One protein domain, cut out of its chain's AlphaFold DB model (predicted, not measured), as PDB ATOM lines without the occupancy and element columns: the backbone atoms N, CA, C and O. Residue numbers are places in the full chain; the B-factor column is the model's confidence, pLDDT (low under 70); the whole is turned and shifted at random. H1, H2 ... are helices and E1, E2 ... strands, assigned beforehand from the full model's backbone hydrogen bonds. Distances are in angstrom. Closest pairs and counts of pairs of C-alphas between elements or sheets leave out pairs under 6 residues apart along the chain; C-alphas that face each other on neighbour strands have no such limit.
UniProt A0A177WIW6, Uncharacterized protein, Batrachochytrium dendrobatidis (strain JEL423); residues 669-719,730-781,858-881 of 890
ATOM      1  N   SER A 669      22.754  -5.559  -7.983       89.75
ATOM      2  CA  SER A 669      22.595  -4.108  -8.086       89.75
ATOM      3  C   SER A 669      23.925  -3.352  -8.185       89.75
ATOM      4  O   SER A 669      23.984  -2.350  -8.889       89.75
ATOM      5  N   THR A 670      25.003  -3.821  -7.547       89.94
ATOM      6  CA  THR A 670      26.346  -3.233  -7.685       89.94
ATOM      7  C   THR A 670      26.888  -3.442  -9.097       89.94
ATOM      8  O   THR A 670      27.367  -2.490  -9.707       89.94
ATOM      9  N   ILE A 671      26.742  -4.653  -9.647       91.50
ATOM     10  CA  ILE A 671      27.160  -4.999 -11.018       91.50
ATOM     11  C   ILE A 671      26.408  -4.126 -12.036       91.50
ATOM     12  O   ILE A 671      27.018  -3.515 -12.910       91.50
ATOM     13  N   TYR A 672      25.087  -4.013 -11.876       93.75
ATOM     14  CA  TYR A 672      24.217  -3.203 -12.730       93.75
ATOM     15  C   TYR A 672      24.542  -1.700 -12.672       93.75
ATOM     16  O   TYR A 672      24.554  -1.031 -13.704       93.75
ATOM     17  N   GLN A 673      24.830  -1.153 -11.483       93.00
ATOM     18  CA  GLN A 673      25.175   0.267 -11.335       93.00
ATOM     19  C   GLN A 673      26.554   0.577 -11.934       93.00
ATOM     20  O   GLN A 673      26.666   1.556 -12.665       93.00
ATOM     21  N   LEU A 674      27.556  -0.289 -11.731       90.75
ATOM     22  CA  LEU A 674      28.851  -0.187 -12.419       90.75
ATOM     23  C   LEU A 674      28.690  -0.265 -13.945       90.75
ATOM     24  O   LEU A 674      29.343   0.482 -14.665       90.75
ATOM     25  N   GLY A 675      27.760  -1.089 -14.438       92.00
ATOM     26  CA  GLY A 675      27.410  -1.161 -15.858       92.00
ATOM     27  C   GLY A 675      26.977   0.170 -16.481       92.00
ATOM     28  O   GLY A 675      27.329   0.457 -17.624       92.00
ATOM     29  N   LYS A 676      26.288   1.029 -15.721       93.56
ATOM     30  CA  LYS A 676      25.905   2.379 -16.176       93.56
ATOM     31  C   LYS A 676      27.067   3.369 -16.220       93.56
ATOM     32  O   LYS A 676      26.944   4.401 -16.867       93.56
ATOM     33  N   GLU A 677      28.165   3.085 -15.521       90.25
ATOM     34  CA  GLU A 677      29.387   3.901 -15.551       90.25
ATOM     35  C   GLU A 677      30.353   3.488 -16.677       90.25
ATOM     36  O   GLU A 677      31.426   4.075 -16.799       90.25
ATOM     37  N   ILE A 678      29.991   2.460 -17.451       89.25
ATOM     38  CA  ILE A 678      30.767   1.878 -18.557       89.25
ATOM     39  C   ILE A 678      30.128   2.227 -19.904       89.25
ATOM     40  O   ILE A 678      30.813   2.545 -20.870       89.25
ATOM     41  N   ILE A 679      28.802   2.156 -19.966       90.12
ATOM     42  CA  ILE A 679      28.021   2.401 -21.179       90.12
ATOM     43  C   ILE A 679      27.998   3.896 -21.526       90.12
ATOM     44  O   ILE A 679      27.865   4.750 -20.650       90.12
ATOM     45  N   LEU A 680      28.079   4.217 -22.822       78.44
ATOM     46  CA  LEU A 680      28.238   5.572 -23.378       78.44
ATOM     47  C   LEU A 680      27.037   6.516 -23.159       78.44
ATOM     48  O   LEU A 680      27.011   7.637 -23.668       78.44
ATOM     49  N   GLY A 681      26.038   6.104 -22.379       74.25
ATOM     50  CA  GLY A 681      24.946   6.958 -21.931       74.25
ATOM     51  C   GLY A 681      24.312   6.440 -20.642       74.25
ATOM     52  O   GLY A 681      24.264   5.242 -20.397       74.25
ATOM     53  N   GLN A 682      23.755   7.354 -19.848       80.31
ATOM     54  CA  GLN A 682      23.411   7.213 -18.416       80.31
ATOM     55  C   GLN A 682      22.401   6.103 -18.022       80.31
ATOM     56  O   GLN A 682      22.024   5.992 -16.853       80.31
ATOM     57  N   HIS A 683      21.904   5.312 -18.970       91.50
ATOM     58  CA  HIS A 683      20.927   4.247 -18.760       91.50
ATOM     59  C   HIS A 683      21.057   3.155 -19.828       91.50
ATOM     60  O   HIS A 683      21.522   3.402 -20.939       91.50
ATOM     61  N   PHE A 684      20.583   1.962 -19.486       96.06
ATOM     62  CA  PHE A 684      20.255   0.918 -20.450       96.06
ATOM     63  C   PHE A 684      18.879   1.216 -21.067       96.06
ATOM     64  O   PHE A 684      17.987   1.690 -20.361       96.06
ATOM     65  N   ASP A 685      18.708   0.937 -22.358       96.06
ATOM     66  CA  ASP A 685      17.428   1.042 -23.074       96.06
ATOM     67  C   ASP A 685      16.592  -0.235 -22.912       96.06
ATOM     68  O   ASP A 685      15.370  -0.182 -22.783       96.06
ATOM     69  N   ILE A 686      17.267  -1.387 -22.886       96.75
ATOM     70  CA  ILE A 686      16.674  -2.712 -22.697       96.75
ATOM     71  C   ILE A 686      17.272  -3.329 -21.437       96.75
ATOM     72  O   ILE A 686      18.486  -3.336 -21.248       96.75
ATOM     73  N   ILE A 687      16.409  -3.854 -20.570       96.88
ATOM     74  CA  ILE A 687      16.781  -4.467 -19.296       96.88
ATOM     75  C   ILE A 687      16.022  -5.789 -19.190       96.88
ATOM     76  O   ILE A 687      14.794  -5.785 -19.161       96.88
ATOM     77  N   ALA A 688      16.753  -6.899 -19.107       96.75
ATOM     78  CA  ALA A 688      16.237  -8.190 -18.672       96.75
ATOM     79  C   ALA A 688      17.004  -8.643 -17.423       96.75
ATOM     80  O   ALA A 688      18.232  -8.686 -17.412       96.75
ATOM     81  N   ASN A 689      16.285  -8.972 -16.359       95.31
ATOM     82  CA  ASN A 689      16.823  -9.389 -15.064       95.31
ATOM     83  C   ASN A 689      16.656 -10.898 -14.829       95.31
ATOM     84  O   ASN A 689      17.013 -11.396 -13.763       95.31
ATOM     85  N   SER A 690      16.075 -11.617 -15.794       92.75
ATOM     86  CA  SER A 690      15.847 -13.057 -15.716       92.75
ATOM     87  C   SER A 690      15.784 -13.725 -17.095       92.75
ATOM     88  O   SER A 690      15.640 -13.067 -18.132       92.75
ATOM     89  N   SER A 691      15.836 -15.062 -17.102       89.44
ATOM     90  CA  SER A 691      15.730 -15.887 -18.315       89.44
ATOM     91  C   SER A 691      14.372 -15.743 -19.032       89.44
ATOM     92  O   SER A 691      14.273 -15.868 -20.260       89.44
ATOM     93  N   GLU A 692      13.325 -15.419 -18.274       92.50
ATOM     94  CA  GLU A 692      11.960 -15.209 -18.758       92.50
ATOM     95  C   GLU A 692      11.830 -13.822 -19.402       92.50
ATOM     96  O   GLU A 692      11.329 -13.716 -20.522       92.50
ATOM     97  N   GLU A 693      12.365 -12.773 -18.760       94.31
ATOM     98  CA  GLU A 693      12.453 -11.427 -19.347       94.31
ATOM     99  C   GLU A 693      13.283 -11.450 -20.642       94.31
ATOM    100  O   GLU A 693      12.846 -10.905 -21.659       94.31
ATOM    101  N   PHE A 694      14.408 -12.181 -20.663       94.69
ATOM    102  CA  PHE A 694      15.196 -12.422 -21.879       94.69
ATOM    103  C   PHE A 694      14.356 -13.054 -22.999       94.69
ATOM    104  O   PHE A 694      14.436 -12.657 -24.163       94.69
ATOM    105  N   THR A 695      13.514 -14.032 -22.659       92.75
ATOM    106  CA  THR A 695      12.659 -14.737 -23.626       92.75
ATOM    107  C   THR A 695      11.571 -13.826 -24.212       92.75
ATOM    108  O   THR A 695      11.210 -13.991 -25.380       92.75
ATOM    109  N   LEU A 696      11.104 -12.825 -23.455       92.75
ATOM    110  CA  LEU A 696      10.181 -11.791 -23.939       92.75
ATOM    111  C   LEU A 696      10.875 -10.769 -24.855       92.75
ATOM    112  O   LEU A 696      10.338 -10.451 -25.919       92.75
ATOM    113  N   ILE A 697      12.069 -10.276 -24.497       94.12
ATOM    114  CA  ILE A 697      12.804  -9.320 -25.348       94.12
ATOM    115  C   ILE A 697      13.400  -9.982 -26.598       94.12
ATOM    116  O   ILE A 697      13.555  -9.318 -27.616       94.12
ATOM    117  N   ARG A 698      13.680 -11.295 -26.587       91.19
ATOM    118  CA  ARG A 698      14.153 -12.062 -27.760       91.19
ATOM    119  C   ARG A 698      13.260 -11.879 -28.995       91.19
ATOM    120  O   ARG A 698      13.765 -11.893 -30.114       91.19
ATOM    121  N   GLN A 699      11.946 -11.764 -28.794       92.44
ATOM    122  CA  GLN A 699      10.958 -11.632 -29.874       92.44
ATOM    123  C   GLN A 699      10.853 -10.203 -30.427       92.44
ATOM    124  O   GLN A 699      10.169  -9.975 -31.421       92.44
ATOM    125  N   GLN A 700      11.509  -9.241 -29.779       93.00
ATOM    126  CA  GLN A 700      11.485  -7.829 -30.135       93.00
ATOM    127  C   GLN A 700      12.757  -7.471 -30.919       93.00
ATOM    128  O   GLN A 700      13.762  -8.192 -30.882       93.00
ATOM    129  N   GLY A 701      12.717  -6.352 -31.644       92.38
ATOM    130  CA  GLY A 701      13.945  -5.720 -32.124       92.38
ATOM    131  C   GLY A 701      14.714  -5.187 -30.919       92.38
ATOM    132  O   GLY A 701      14.123  -4.521 -30.067       92.38
ATOM    133  N   TRP A 702      15.995  -5.521 -30.808       96.38
ATOM    134  CA  TRP A 702      16.859  -4.925 -29.796       96.38
ATOM    135  C   TRP A 702      17.334  -3.579 -30.339       96.38
ATOM    136  O   TRP A 702      17.567  -3.455 -31.535       96.38
ATOM    137  N   PHE A 703      17.425  -2.560 -29.489       94.62
ATOM    138  CA  PHE A 703      17.821  -1.212 -29.893       94.62
ATOM    139  C   PHE A 703      18.563  -0.529 -28.743       94.62
ATOM    140  O   PHE A 703      18.164  -0.650 -27.585       94.62
ATOM    141  N   GLY A 704      19.633   0.201 -29.062       94.69
ATOM    142  CA  GLY A 704      20.397   0.967 -28.076       94.69
ATOM    143  C   GLY A 704      21.292   0.100 -27.183       94.69
ATOM    144  O   GLY A 704      22.194  -0.571 -27.689       94.69
ATOM    145  N   ARG A 705      21.095   0.179 -25.863       96.31
ATOM    146  CA  ARG A 705      21.990  -0.346 -24.815       96.31
ATOM    147  C   ARG A 705      21.300  -1.419 -23.965       96.31
ATOM    148  O   ARG A 705      20.223  -1.165 -23.426       96.31
ATOM    149  N   VAL A 706      21.914  -2.591 -23.804       97.44
ATOM    150  CA  VAL A 706      21.274  -3.795 -23.234       97.44
ATOM    151  C   VAL A 706      21.893  -4.218 -21.895       97.44
ATOM    152  O   VAL A 706      23.100  -4.420 -21.797       97.44
ATOM    153  N   TRP A 707      21.068  -4.413 -20.866       97.31
ATOM    154  CA  TRP A 707      21.409  -5.192 -19.671       97.31
ATOM    155  C   TRP A 707      20.700  -6.541 -19.735       97.31
ATOM    156  O   TRP A 707      19.499  -6.598 -20.004       97.31
ATOM    157  N   CYS A 708      21.424  -7.621 -19.450       97.31
ATOM    158  CA  CYS A 708      20.860  -8.963 -19.345       97.31
ATOM    159  C   CYS A 708      21.503  -9.732 -18.187       97.31
ATOM    160  O   CYS A 708      22.684 -10.079 -18.252       97.31
ATOM    161  N   ASP A 709      20.719 -10.050 -17.156       95.75
ATOM    162  CA  ASP A 709      21.073 -11.075 -16.175       95.75
ATOM    163  C   ASP A 709      20.501 -12.438 -16.578       95.75
ATOM    164  O   ASP A 709      19.298 -12.694 -16.527       95.75
ATOM    165  N   LEU A 710      21.416 -13.322 -16.955       94.62
ATOM    166  CA  LEU A 710      21.208 -14.728 -17.273       94.62
ATOM    167  C   LEU A 710      21.855 -15.635 -16.214       94.62
ATOM    168  O   LEU A 710      22.047 -16.823 -16.453       94.62
ATOM    169  N   SER A 711      22.189 -15.121 -15.025       92.38
ATOM    170  CA  SER A 711      22.695 -15.942 -13.914       92.38
ATOM    171  C   SER A 711      21.636 -16.856 -13.274       92.38
ATOM    172  O   SER A 711      21.973 -17.765 -12.508       92.38
ATOM    173  N   SER A 712      20.367 -16.639 -13.635       89.75
ATOM    174  CA  SER A 712      19.230 -17.538 -13.406       89.75
ATOM    175  C   SER A 712      19.112 -18.652 -14.458       89.75
ATOM    176  O   SER A 712      18.553 -19.706 -14.155       89.75
ATOM    177  N   SER A 713      19.658 -18.468 -15.667       89.19
ATOM    178  CA  SER A 713      19.659 -19.498 -16.709       89.19
ATOM    179  C   SER A 713      20.533 -20.676 -16.293       89.19
ATOM    180  O   SER A 713      21.711 -20.512 -15.976       89.19
ATOM    181  N   GLN A 714      19.978 -21.887 -16.338       81.75
ATOM    182  CA  GLN A 714      20.752 -23.089 -16.057       81.75
ATOM    183  C   GLN A 714      21.835 -23.275 -17.142       81.75
ATOM    184  O   GLN A 714      21.497 -23.323 -18.333       81.75
ATOM    185  N   PRO A 715      23.128 -23.379 -16.776       72.81
ATOM    186  CA  PRO A 715      24.181 -23.672 -17.738       72.81
ATOM    187  C   PRO A 715      23.981 -25.084 -18.292       72.81
ATOM    188  O   PRO A 715      23.710 -26.022 -17.536       72.81
ATOM    189  N   PHE A 716      24.131 -25.255 -19.606       69.44
ATOM    190  CA  PHE A 716      24.055 -26.587 -20.192       69.44
ATOM    191  C   PHE A 716      25.270 -27.417 -19.746       69.44
ATOM    192  O   PHE A 716      26.421 -26.993 -19.890       69.44
ATOM    193  N   SER A 717      25.011 -28.605 -19.196       59.59
ATOM    194  CA  SER A 717      26.048 -29.548 -18.772       59.59
ATOM    195  C   SER A 717      26.577 -30.299 -19.990       59.59
ATOM    196  O   SER A 717      25.963 -31.269 -20.438       59.59
ATOM    197  N   THR A 718      27.725 -29.874 -20.529       55.75
ATOM    198  CA  THR A 718      28.363 -30.514 -21.700       55.75
ATOM    199  C   THR A 718      28.637 -32.006 -21.474       55.75
ATOM    200  O   THR A 718      28.583 -32.793 -22.417       55.75
ATOM    201  N   THR A 719      28.773 -32.426 -20.211       56.97
ATOM    202  CA  THR A 719      28.783 -33.823 -19.742       56.97
ATOM    203  C   THR A 719      27.636 -34.698 -20.279       56.97
ATOM    204  O   THR A 719      27.774 -35.919 -20.299       56.97
ATOM    205  N   TYR A 730      18.844 -26.394 -29.449       61.75
ATOM    206  CA  TYR A 730      19.711 -25.611 -28.561       61.75
ATOM    207  C   TYR A 730      18.856 -24.871 -27.523       61.75
ATOM    208  O   TYR A 730      17.956 -24.091 -27.861       61.75
ATOM    209  N   SER A 731      19.109 -25.156 -26.249       69.31
ATOM    210  CA  SER A 731      18.255 -24.774 -25.125       69.31
ATOM    211  C   SER A 731      19.101 -24.434 -23.897       69.31
ATOM    212  O   SER A 731      20.225 -24.907 -23.738       69.31
ATOM    213  N   GLY A 732      18.587 -23.540 -23.049       86.56
ATOM    214  CA  GLY A 732      19.382 -22.914 -21.992       86.56
ATOM    215  C   GLY A 732      20.391 -21.886 -22.523       86.56
ATOM    216  O   GLY A 732      20.169 -21.244 -23.556       86.56
ATOM    217  N   LEU A 733      21.486 -21.710 -21.778       88.50
ATOM    218  CA  LEU A 733      22.411 -20.579 -21.911       88.50
ATOM    219  C   LEU A 733      23.090 -20.460 -23.289       88.50
ATOM    220  O   LEU A 733      23.190 -19.356 -23.813       88.50
ATOM    221  N   GLU A 734      23.507 -21.565 -23.912       87.88
ATOM    222  CA  GLU A 734      24.189 -21.543 -25.220       87.88
ATOM    223  C   GLU A 734      23.332 -20.869 -26.303       87.88
ATOM    224  O   GLU A 734      23.806 -20.004 -27.039       87.88
ATOM    225  N   ARG A 735      22.029 -21.178 -26.338       89.25
ATOM    226  CA  ARG A 735      21.097 -20.542 -27.275       89.25
ATOM    227  C   ARG A 735      20.933 -19.051 -26.993       89.25
ATOM    228  O   ARG A 735      20.811 -18.263 -27.926       89.25
ATOM    229  N   GLN A 736      20.905 -18.659 -25.717       93.06
ATOM    230  CA  GLN A 736      20.804 -17.253 -25.317       93.06
ATOM    231  C   GLN A 736      22.047 -16.475 -25.768       93.06
ATOM    232  O   GLN A 736      21.903 -15.401 -26.346       93.06
ATOM    233  N   LEU A 737      23.243 -17.050 -25.607       93.69
ATOM    234  CA  LEU A 737      24.492 -16.487 -26.127       93.69
ATOM    235  C   LEU A 737      24.464 -16.378 -27.657       93.69
ATOM    236  O   LEU A 737      24.709 -15.296 -28.180       93.69
ATOM    237  N   GLN A 738      24.082 -17.438 -28.379       92.62
ATOM    238  CA  GLN A 738      23.954 -17.398 -29.843       92.62
ATOM    239  C   GLN A 738      23.017 -16.269 -30.309       92.62
ATOM    240  O   GLN A 738      23.325 -15.569 -31.273       92.62
ATOM    241  N   ILE A 739      21.898 -16.056 -29.606       94.62
ATOM    242  CA  ILE A 739      20.975 -14.942 -29.863       94.62
ATOM    243  C   ILE A 739      21.660 -13.596 -29.605       94.62
ATOM    244  O   ILE A 739      21.580 -12.730 -30.467       94.62
ATOM    245  N   ILE A 740      22.345 -13.420 -28.468       96.44
ATOM    246  CA  ILE A 740      23.065 -12.180 -28.122       96.44
ATOM    247  C   ILE A 740      24.086 -11.815 -29.205       96.44
ATOM    248  O   ILE A 740      24.056 -10.694 -29.706       96.44
ATOM    249  N   PHE A 741      24.943 -12.758 -29.604       96.25
ATOM    250  CA  PHE A 741      25.946 -12.524 -30.646       96.25
ATOM    251  C   PHE A 741      25.292 -12.221 -32.002       96.25
ATOM    252  O   PHE A 741      25.587 -11.189 -32.591       96.25
ATOM    253  N   THR A 742      24.290 -13.002 -32.428       96.06
ATOM    254  CA  THR A 742      23.553 -12.727 -33.680       96.06
ATOM    255  C   THR A 742      22.899 -11.335 -33.672       96.06
ATOM    256  O   THR A 742      22.918 -10.630 -34.677       96.06
ATOM    257  N   LYS A 743      22.325 -10.910 -32.537       96.56
ATOM    258  CA  LYS A 743      21.727  -9.575 -32.359       96.56
ATOM    259  C   LYS A 743      22.776  -8.452 -32.423       96.56
ATOM    260  O   LYS A 743      22.471  -7.378 -32.940       96.56
ATOM    261  N   PHE A 744      23.992  -8.699 -31.935       96.75
ATOM    262  CA  PHE A 744      25.114  -7.760 -32.004       96.75
ATOM    263  C   PHE A 744      25.682  -7.649 -33.427       96.75
ATOM    264  O   PHE A 744      25.838  -6.543 -33.941       96.75
ATOM    265  N   ASP A 745      25.894  -8.780 -34.104       95.81
ATOM    266  CA  ASP A 745      26.401  -8.843 -35.481       95.81
ATOM    267  C   ASP A 745      25.430  -8.183 -36.477       95.81
ATOM    268  O   ASP A 745      25.843  -7.447 -37.377       95.81
ATOM    269  N   CYS A 746      24.121  -8.362 -36.266       96.69
ATOM    270  CA  CYS A 746      23.057  -7.652 -36.985       96.69
ATOM    271  C   CYS A 746      22.941  -6.156 -36.627       96.69
ATOM    272  O   CYS A 746      22.116  -5.459 -37.220       96.69
ATOM    273  N   LYS A 747      23.748  -5.651 -35.681       96.88
ATOM    274  CA  LYS A 747      23.748  -4.264 -35.178       96.88
ATOM    275  C   LYS A 747      22.395  -3.799 -34.639       96.88
ATOM    276  O   LYS A 747      22.059  -2.621 -34.747       96.88
ATOM    277  N   GLU A 748      21.616  -4.711 -34.057       96.81
ATOM    278  CA  GLU A 748      20.361  -4.344 -33.399       96.81
ATOM    279  C   GLU A 748      20.656  -3.479 -32.158       96.81
ATOM    280  O   GLU A 748      20.145  -2.368 -32.025       96.81
ATOM    281  N   PHE A 749      21.583  -3.918 -31.300       97.12
ATOM    282  CA  PHE A 749      22.087  -3.113 -30.186       97.12
ATOM    283  C   PHE A 749      23.529  -2.638 -30.411       97.12
ATOM    284  O   PHE A 749      24.308  -3.278 -31.113       97.12
ATOM    285  N   VAL A 750      23.872  -1.498 -29.804       96.06
ATOM    286  CA  VAL A 750      25.190  -0.848 -29.915       96.06
ATOM    287  C   VAL A 750      26.110  -1.278 -28.776       96.06
ATOM    288  O   VAL A 750      27.298  -1.504 -28.993       96.06
ATOM    289  N   GLU A 751      25.560  -1.400 -27.564       96.25
ATOM    290  CA  GLU A 751      26.299  -1.813 -26.370       96.25
ATOM    291  C   GLU A 751      25.471  -2.783 -25.526       96.25
ATOM    292  O   GLU A 751      24.255  -2.634 -25.413       96.25
ATOM    293  N   GLY A 752      26.109  -3.764 -24.899       97.19
ATOM    294  CA  GLY A 752      25.439  -4.725 -24.038       97.19
ATOM    295  C   GLY A 752      26.348  -5.251 -22.937       97.19
ATOM    296  O   GLY A 752      27.531  -5.507 -23.161       97.19
ATOM    297  N   LEU A 753      25.786  -5.418 -21.743       97.00
ATOM    298  CA  LEU A 753      26.467  -5.962 -20.575       97.00
ATOM    299  C   LEU A 753      25.674  -7.157 -20.039       97.00
ATOM    300  O   LEU A 753      24.498  -7.035 -19.682       97.00
ATOM    301  N   PHE A 754      26.334  -8.310 -20.001       96.69
ATOM    302  CA  PHE A 754      25.702  -9.610 -19.815       96.69
ATOM    303  C   PHE A 754      26.299 -10.309 -18.595       96.69
ATOM    304  O   PHE A 754      27.484 -10.635 -18.584       96.69
ATOM    305  N   LEU A 755      25.479 -10.544 -17.570       95.19
ATOM    306  CA  LEU A 755      25.840 -11.343 -16.399       95.19
ATOM    307  C   LEU A 755      25.354 -12.779 -16.614       95.19
ATOM    308  O   LEU A 755      24.167 -13.007 -16.812       95.19
ATOM    309  N   ILE A 756      26.259 -13.754 -16.558       94.12
ATOM    310  CA  ILE A 756      25.940 -15.181 -16.690       94.12
ATOM    311  C   ILE A 756      26.415 -15.978 -15.472       94.12
ATOM    312  O   ILE A 756      27.334 -15.573 -14.753       94.12
ATOM    313  N   ARG A 757      25.822 -17.159 -15.282       91.25
ATOM    314  CA  ARG A 757      26.293 -18.199 -14.360       91.25
ATOM    315  C   ARG A 757      26.594 -19.459 -15.156       91.25
ATOM    316  O   ARG A 757      25.755 -19.919 -15.923       91.25
ATOM    317  N   GLY A 758      27.764 -20.050 -14.948       87.19
ATOM    318  CA  GLY A 758      28.087 -21.331 -15.558       87.19
ATOM    319  C   GLY A 758      29.493 -21.826 -15.271       87.19
ATOM    320  O   GLY A 758      30.258 -21.203 -14.538       87.19
ATOM    321  N   GLN A 759      29.814 -22.983 -15.837       84.69
ATOM    322  CA  GLN A 759      31.106 -23.625 -15.656       84.69
ATOM    323  C   GLN A 759      32.171 -22.959 -16.531       84.69
ATOM    324  O   GLN A 759      32.116 -23.033 -17.759       84.69
ATOM    325  N   PHE A 760      33.159 -22.329 -15.894       79.94
ATOM    326  CA  PHE A 760      34.314 -21.787 -16.605       79.94
ATOM    327  C   PHE A 760      35.083 -22.918 -17.309       79.94
ATOM    328  O   PHE A 760      35.320 -23.976 -16.723       79.94
ATOM    329  N   GLY A 761      35.445 -22.701 -18.575       78.25
ATOM    330  CA  GLY A 761      36.094 -23.713 -19.416       78.25
ATOM    331  C   GLY A 761      35.159 -24.762 -20.036       78.25
ATOM    332  O   GLY A 761      35.661 -25.734 -20.592       78.25
ATOM    333  N   ALA A 762      33.832 -24.597 -19.963       82.81
ATOM    334  CA  ALA A 762      32.902 -25.354 -20.808       82.81
ATOM    335  C   ALA A 762      32.943 -24.852 -22.265       82.81
ATOM    336  O   ALA A 762      33.179 -23.670 -22.504       82.81
ATOM    337  N   ASP A 763      32.664 -25.717 -23.243       79.12
ATOM    338  CA  ASP A 763      32.870 -25.413 -24.672       79.12
ATOM    339  C   ASP A 763      32.042 -24.209 -25.165       79.12
ATOM    340  O   ASP A 763      32.542 -23.366 -25.914       79.12
ATOM    341  N   TRP A 764      30.810 -24.056 -24.656       81.44
ATOM    342  CA  TRP A 764      29.922 -22.917 -24.938       81.44
ATOM    343  C   TRP A 764      30.461 -21.566 -24.432       81.44
ATOM    344  O   TRP A 764      29.944 -20.520 -24.814       81.44
ATOM    345  N   PHE A 765      31.503 -21.561 -23.592       85.38
ATOM    346  CA  PHE A 765      32.175 -20.349 -23.117       85.38
ATOM    347  C   PHE A 765      33.132 -19.755 -24.173       85.38
ATOM    348  O   PHE A 765      33.543 -18.603 -24.056       85.38
ATOM    349  N   THR A 766      33.464 -20.502 -25.234       86.50
ATOM    350  CA  THR A 766      34.424 -20.083 -26.277       86.50
ATOM    351  C   THR A 766      34.097 -18.734 -26.945       86.50
ATOM    352  O   THR A 766      35.027 -17.946 -27.108       86.50
ATOM    353  N   PRO A 767      32.835 -18.387 -27.279       86.62
ATOM    354  CA  PRO A 767      32.502 -17.060 -27.811       86.62
ATOM    355  C   PRO A 767      32.714 -15.924 -26.797       86.62
ATOM    356  O   PRO A 767      33.049 -14.810 -27.179       86.62
ATOM    357  N   ILE A 768      32.571 -16.200 -25.494       88.88
ATOM    358  CA  ILE A 768      32.809 -15.212 -24.427       88.88
ATOM    359  C   ILE A 768      34.313 -14.955 -24.255       88.88
ATOM    360  O   ILE A 768      34.715 -13.833 -23.983       88.88
ATOM    361  N   LEU A 769      35.170 -15.954 -24.501       87.38
ATOM    362  CA  LEU A 769      36.629 -15.766 -24.521       87.38
ATOM    363  C   LEU A 769      37.122 -14.832 -25.644       87.38
ATOM    364  O   LEU A 769      38.288 -14.446 -25.633       87.38
ATOM    365  N   GLN A 770      36.265 -14.485 -26.609       89.19
ATOM    366  CA  GLN A 770      36.566 -13.551 -27.699       89.19
ATOM    367  C   GLN A 770      36.138 -12.106 -27.375       89.19
ATOM    368  O   GLN A 770      36.332 -11.213 -28.199       89.19
ATOM    369  N   THR A 771      35.564 -11.862 -26.192       91.19
ATOM    370  CA  THR A 771      35.059 -10.555 -25.748       91.19
ATOM    371  C   THR A 771      35.694 -10.137 -24.414       91.19
ATOM    372  O   THR A 771      36.264 -10.974 -23.711       91.19
ATOM    373  N   PRO A 772      35.637  -8.851 -24.024       91.81
ATOM    374  CA  PRO A 772      36.054  -8.421 -22.690       91.81
ATOM    375  C   PRO A 772      35.177  -9.065 -21.606       91.81
ATOM    376  O   PRO A 772      33.949  -8.919 -21.629       91.81
ATOM    377  N   PHE A 773      35.790  -9.763 -20.641       91.62
ATOM    378  CA  PHE A 773      35.059 -10.465 -19.583       91.62
ATOM    379  C   PHE A 773      35.763 -10.445 -18.216       91.62
ATOM    380  O   PHE A 773      36.973 -10.641 -18.080       91.62
ATOM    381  N   CYS A 774      34.961 -10.296 -17.164       90.56
ATOM    382  CA  CYS A 774      35.385 -10.334 -15.771       90.56
ATOM    383  C   CYS A 774      34.668 -11.468 -15.028       90.56
ATOM    384  O   CYS A 774      33.436 -11.498 -14.945       90.56
ATOM    385  N   ILE A 775      35.433 -12.401 -14.458       89.19
ATOM    386  CA  ILE A 775      34.915 -13.444 -13.573       89.19
ATOM    387  C   ILE A 775      34.820 -12.861 -12.164       89.19
ATOM    388  O   ILE A 775      35.823 -12.692 -11.474       89.19
ATOM    389  N   LEU A 776      33.595 -12.576 -11.725       85.81
ATOM    390  CA  LEU A 776      33.322 -12.027 -10.395       85.81
ATOM    391  C   LEU A 776      33.507 -13.074  -9.293       85.81
ATOM    392  O   LEU A 776      33.811 -12.751  -8.148       85.81
ATOM    393  N   ARG A 777      33.282 -14.350  -9.615       79.50
ATOM    394  CA  ARG A 777      33.456 -15.462  -8.679       79.50
ATOM    395  C   ARG A 777      33.716 -16.749  -9.440       79.50
ATOM    396  O   ARG A 777      32.990 -17.035 -10.383       79.50
ATOM    397  N   HIS A 778      34.658 -17.552  -8.960       69.00
ATOM    398  CA  HIS A 778      34.862 -18.937  -9.383       69.00
ATOM    399  C   HIS A 778      34.755 -19.844  -8.150       69.00
ATOM    400  O   HIS A 778      35.637 -19.822  -7.288       69.00
ATOM    401  N   VAL A 779      33.665 -20.610  -8.007       67.75
ATOM    402  CA  VAL A 779      33.500 -21.513  -6.854       67.75
ATOM    403  C   VAL A 779      34.212 -22.834  -7.127       67.75
ATOM    404  O   VAL A 779      33.620 -23.812  -7.580       67.75
ATOM    405  N   THR A 780      35.504 -22.880  -6.802       56.44
ATOM    406  CA  THR A 780      36.262 -24.135  -6.757       56.44
ATOM    407  C   THR A 780      35.808 -24.957  -5.553       56.44
ATOM    408  O   THR A 780      36.410 -24.876  -4.481       56.44
ATOM    409  N   ILE A 781      34.736 -25.743  -5.697       53.41
ATOM    410  CA  ILE A 781      34.359 -26.717  -4.667       53.41
ATOM    411  C   ILE A 781      35.541 -27.687  -4.507       53.41
ATOM    412  O   ILE A 781      35.956 -28.299  -5.497       53.41
ATOM    413  N   SER A 858      28.344 -28.293  -9.743       57.22
ATOM    414  CA  SER A 858      29.268 -27.819 -10.770       57.22
ATOM    415  C   SER A 858      30.177 -26.690 -10.273       57.22
ATOM    416  O   SER A 858      29.913 -26.036  -9.260       57.22
ATOM    417  N   PHE A 859      31.260 -26.448 -11.018       64.69
ATOM    418  CA  PHE A 859      32.173 -25.319 -10.817       64.69
ATOM    419  C   PHE A 859      31.515 -23.993 -11.227       64.69
ATOM    420  O   PHE A 859      31.877 -23.371 -12.227       64.69
ATOM    421  N   ASP A 860      30.517 -23.577 -10.455       77.81
ATOM    422  CA  ASP A 860      29.709 -22.404 -10.744       77.81
ATOM    423  C   ASP A 860      30.553 -21.131 -10.648       77.81
ATOM    424  O   ASP A 860      31.004 -20.706  -9.576       77.81
ATOM    425  N   SER A 861      30.745 -20.512 -11.807       87.06
ATOM    426  CA  SER A 861      31.384 -19.218 -11.963       87.06
ATOM    427  C   SER A 861      30.356 -18.178 -12.391       87.06
ATOM    428  O   SER A 861      29.446 -18.472 -13.167       87.06
ATOM    429  N   TYR A 862      30.501 -16.960 -11.880       90.25
ATOM    430  CA  TYR A 862      29.720 -15.805 -12.315       90.25
ATOM    431  C   TYR A 862      30.615 -14.922 -13.167       90.25
ATOM    432  O   TYR A 862      31.667 -14.477 -12.698       90.25
ATOM    433  N   VAL A 863      30.205 -14.686 -14.409       91.56
ATOM    434  CA  VAL A 863      30.990 -13.947 -15.401       91.56
ATOM    435  C   VAL A 863      30.150 -12.804 -15.940       91.56
ATOM    436  O   VAL A 863      29.001 -13.008 -16.322       91.56
ATOM    437  N   VAL A 864      30.733 -11.612 -15.973       94.25
ATOM    438  CA  VAL A 864      30.200 -10.476 -16.723       94.25
ATOM    439  C   VAL A 864      31.015 -10.339 -17.995       94.25
ATOM    440  O   VAL A 864      32.239 -10.259 -17.911       94.25
ATOM    441  N   PHE A 865      30.360 -10.277 -19.151       95.56
ATOM    442  CA  PHE A 865      31.010  -9.921 -20.411       95.56
ATOM    443  C   PHE A 865      30.337  -8.713 -21.060       95.56
ATOM    444  O   PHE A 865      29.151  -8.446 -20.837       95.56
ATOM    445  N   TYR A 866      31.117  -7.966 -21.835       96.38
ATOM    446  CA  TYR A 866      30.700  -6.723 -22.475       96.38
ATOM    447  C   TYR A 866      30.836  -6.818 -23.997       96.38
ATOM    448  O   TYR A 866      31.800  -7.369 -24.523       96.38
ATOM    449  N   LEU A 867      29.852  -6.263 -24.697       96.81
ATOM    450  CA  LEU A 867      29.836  -6.080 -26.142       96.81
ATOM    451  C   LEU A 867      29.639  -4.589 -26.414       96.81
ATOM    452  O   LEU A 867      28.640  -4.025 -25.978       96.81
ATOM    453  N   GLY A 868      30.571  -3.945 -27.108       95.38
ATOM    454  CA  GLY A 868      30.483  -2.519 -27.428       95.38
ATOM    455  C   GLY A 868      31.853  -1.844 -27.564       95.38
ATOM    456  O   GLY A 868      32.884  -2.489 -27.366       95.38
ATOM    457  N   PRO A 869      31.885  -0.550 -27.923       94.56
ATOM    458  CA  PRO A 869      33.116   0.206 -28.137       94.56
ATOM    459  C   PRO A 869      33.850   0.592 -26.844       94.56
ATOM    460  O   PRO A 869      35.075   0.705 -26.872       94.56
ATOM    461  N   ASN A 870      33.164   0.790 -25.708       93.25
ATOM    462  CA  ASN A 870      33.790   1.309 -24.483       93.25
ATOM    463  C   ASN A 870      34.463   0.231 -23.608       93.25
ATOM    464  O   ASN A 870      34.308   0.172 -22.385       93.25
ATOM    465  N   VAL A 871      35.257  -0.625 -24.256       92.06
ATOM    466  CA  VAL A 871      36.034  -1.696 -23.613       92.06
ATOM    467  C   VAL A 871      36.947  -1.141 -22.518       92.06
ATOM    468  O   VAL A 871      37.038  -1.705 -21.434       92.06
ATOM    469  N   LYS A 872      37.581   0.012 -22.758       91.75
ATOM    470  CA  LYS A 872      38.519   0.625 -21.811       91.75
ATOM    471  C   LYS A 872      37.871   0.910 -20.452       91.75
ATOM    472  O   LYS A 872      38.454   0.557 -19.424       91.75
ATOM    473  N   ASP A 873      36.683   1.509 -20.434       91.31
ATOM    474  CA  ASP A 873      36.003   1.817 -19.175       91.31
ATOM    475  C   ASP A 873      35.402   0.561 -18.537       91.31
ATOM    476  O   ASP A 873      35.447   0.445 -17.312       91.31
ATOM    477  N   PHE A 874      34.952  -0.427 -19.328       92.31
ATOM    478  CA  PHE A 874      34.611  -1.759 -18.805       92.31
ATOM    479  C   PHE A 874      35.774  -2.334 -17.989       92.31
ATOM    480  O   PHE A 874      35.590  -2.705 -16.826       92.31
ATOM    481  N   CYS A 875      36.981  -2.328 -18.557       89.12
ATOM    482  CA  CYS A 875      38.172  -2.873 -17.916       89.12
ATOM    483  C   CYS A 875      38.568  -2.075 -16.666       89.12
ATOM    484  O   CYS A 875      38.787  -2.662 -15.604       89.12
ATOM    485  N   ILE A 876      38.577  -0.738 -16.738       88.69
ATOM    486  CA  ILE A 876      38.869   0.123 -15.580       88.69
ATOM    487  C   ILE A 876      37.873  -0.142 -14.442       88.69
ATOM    488  O   ILE A 876      38.291  -0.396 -13.310       88.69
ATOM    489  N   LYS A 877      36.565  -0.136 -14.721       89.38
ATOM    490  CA  LYS A 877      35.519  -0.285 -13.699       89.38
ATOM    491  C   LYS A 877      35.505  -1.692 -13.105       89.38
ATOM    492  O   LYS A 877      35.577  -1.829 -11.882       89.38
ATOM    493  N   PHE A 878      35.478  -2.744 -13.927       88.50
ATOM    494  CA  PHE A 878      35.412  -4.119 -13.420       88.50
ATOM    495  C   PHE A 878      36.717  -4.624 -12.797       88.50
ATOM    496  O   PHE A 878      36.648  -5.512 -11.946       88.50
ATOM    497  N   SER A 879      37.878  -4.025 -13.100       84.00
ATOM    498  CA  SER A 879      39.123  -4.338 -12.379       84.00
ATOM    499  C   SER A 879      39.020  -4.077 -10.867       84.00
ATOM    500  O   SER A 879      39.614  -4.807 -10.073       84.00
ATOM    501  N   SER A 880      38.209  -3.091 -10.458       78.75
ATOM    502  CA  SER A 880      38.014  -2.712  -9.052       78.75
ATOM    503  C   SER A 880      37.128  -3.673  -8.247       78.75
ATOM    504  O   SER A 880      37.182  -3.667  -7.019       78.75
ATOM    505  N   VAL A 881      36.323  -4.510  -8.916       75.50
ATOM    506  CA  VAL A 881      35.336  -5.395  -8.264       75.50
ATOM    507  C   VAL A 881      35.994  -6.654  -7.696       75.50
ATOM    508  O   VAL A 881      35.556  -7.187  -6.678       75.50
TER     509      VAL A 881
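AT A GLANCE: This is residues 669 to 719, 730 to 781 and 858 to 881 of the 890 residues of an uncharacterized protein of Batrachochytrium dendrobatidis (strain JEL423) (UniProt A0A177WIW6). Picture one twisted sheet of five strands as the core, with helices over both of its faces: H1 and H4 on one face, H3 on the other. H2 is on the same face as H3, but sits beside the strands near E1 and E2, and the sheet's long strand E3 runs through the middle. The printed part has 127 residues with four named helices and five named strands, in the order H1 E1 H2 E2 H3 E3 E4 E5 H4; the mixed sheet runs E1 E2 E3 E5 E4, and the class is mixed, helices and strands. It is compact, with a radius of gyration of the C-alphas of 13.7 A, and spans 40 by 35 by 25 A.

IN THESE COORDINATES: Find C-alpha 669 at (22.595, -4.108, -8.086); from there H1 runs to residue 676, 10.9 A. Next come E1, residues 686 to 688, 6.8 A, and H2, residues 691 to 697, 10.1 A. E2, residues 704 to 710, covers 19.1 A, and beyond a cut H3, residues 733 to 745, covers 18.4 A. E3, residues 749 to 759, starts at C-alpha 749 at (22.087, -3.113, -30.186) and runs 26.7 A. E4 is residues 773 to 778, 13.3 A; E5 is residues 860 to 867, 22.4 A. H4, residues 871 to 879, runs 11.9 A to C-alpha 879 at (39.123, -4.338, -12.379).

HOW THE PARTS SIT: Begin at edge strand E1: it is parallel to E2, with N 688 and O 707 2.9 A apart. E1, H2 and E2 make a strand-helix-strand unit, two parallel neighbour strands with a helix between, and its crossover is right-handed. E2 is parallel to E3, N 706 to O 751 at 2.8 A. E3 and E5 are antiparallel, N 754 to O 865 at 2.9 A, as are E5 and edge strand E4, N 774 to O 864 at 2.8 A. H1 lies over E3 at a height over the sheet of 9.3 A; its C-alpha 675 is 6.8 A from C-alpha 753, the closest pair. On the opposite face H3 lies over E3 at a height of 9.2 A, with C-alphas 743 and 749 closest, 6.8 A apart. H1 and H4 only just touch, with 3 pairs of C-alphas within 8 A, closest at Leu 674 and Lys 877, 6.8 A. In all four helices every O i to N i+4 pair is within hydrogen-bond range.

THE WHOLE: Look for the C-alphas of Gln 682 and Thr 719, the two farthest apart at 41.4 A. Residues 720 to 729 are not printed, a gap of 15.1 A between C-alphas 719 and 730; residues 782 to 857 are not printed either, 8.0 A between C-alphas 781 and 858. The link E3 to E4 is long. The mean pLDDT of the printed part is 88.2; it is under 70 at residues 716 to 719, 730 to 731, 778 to 781 and 858 to 859.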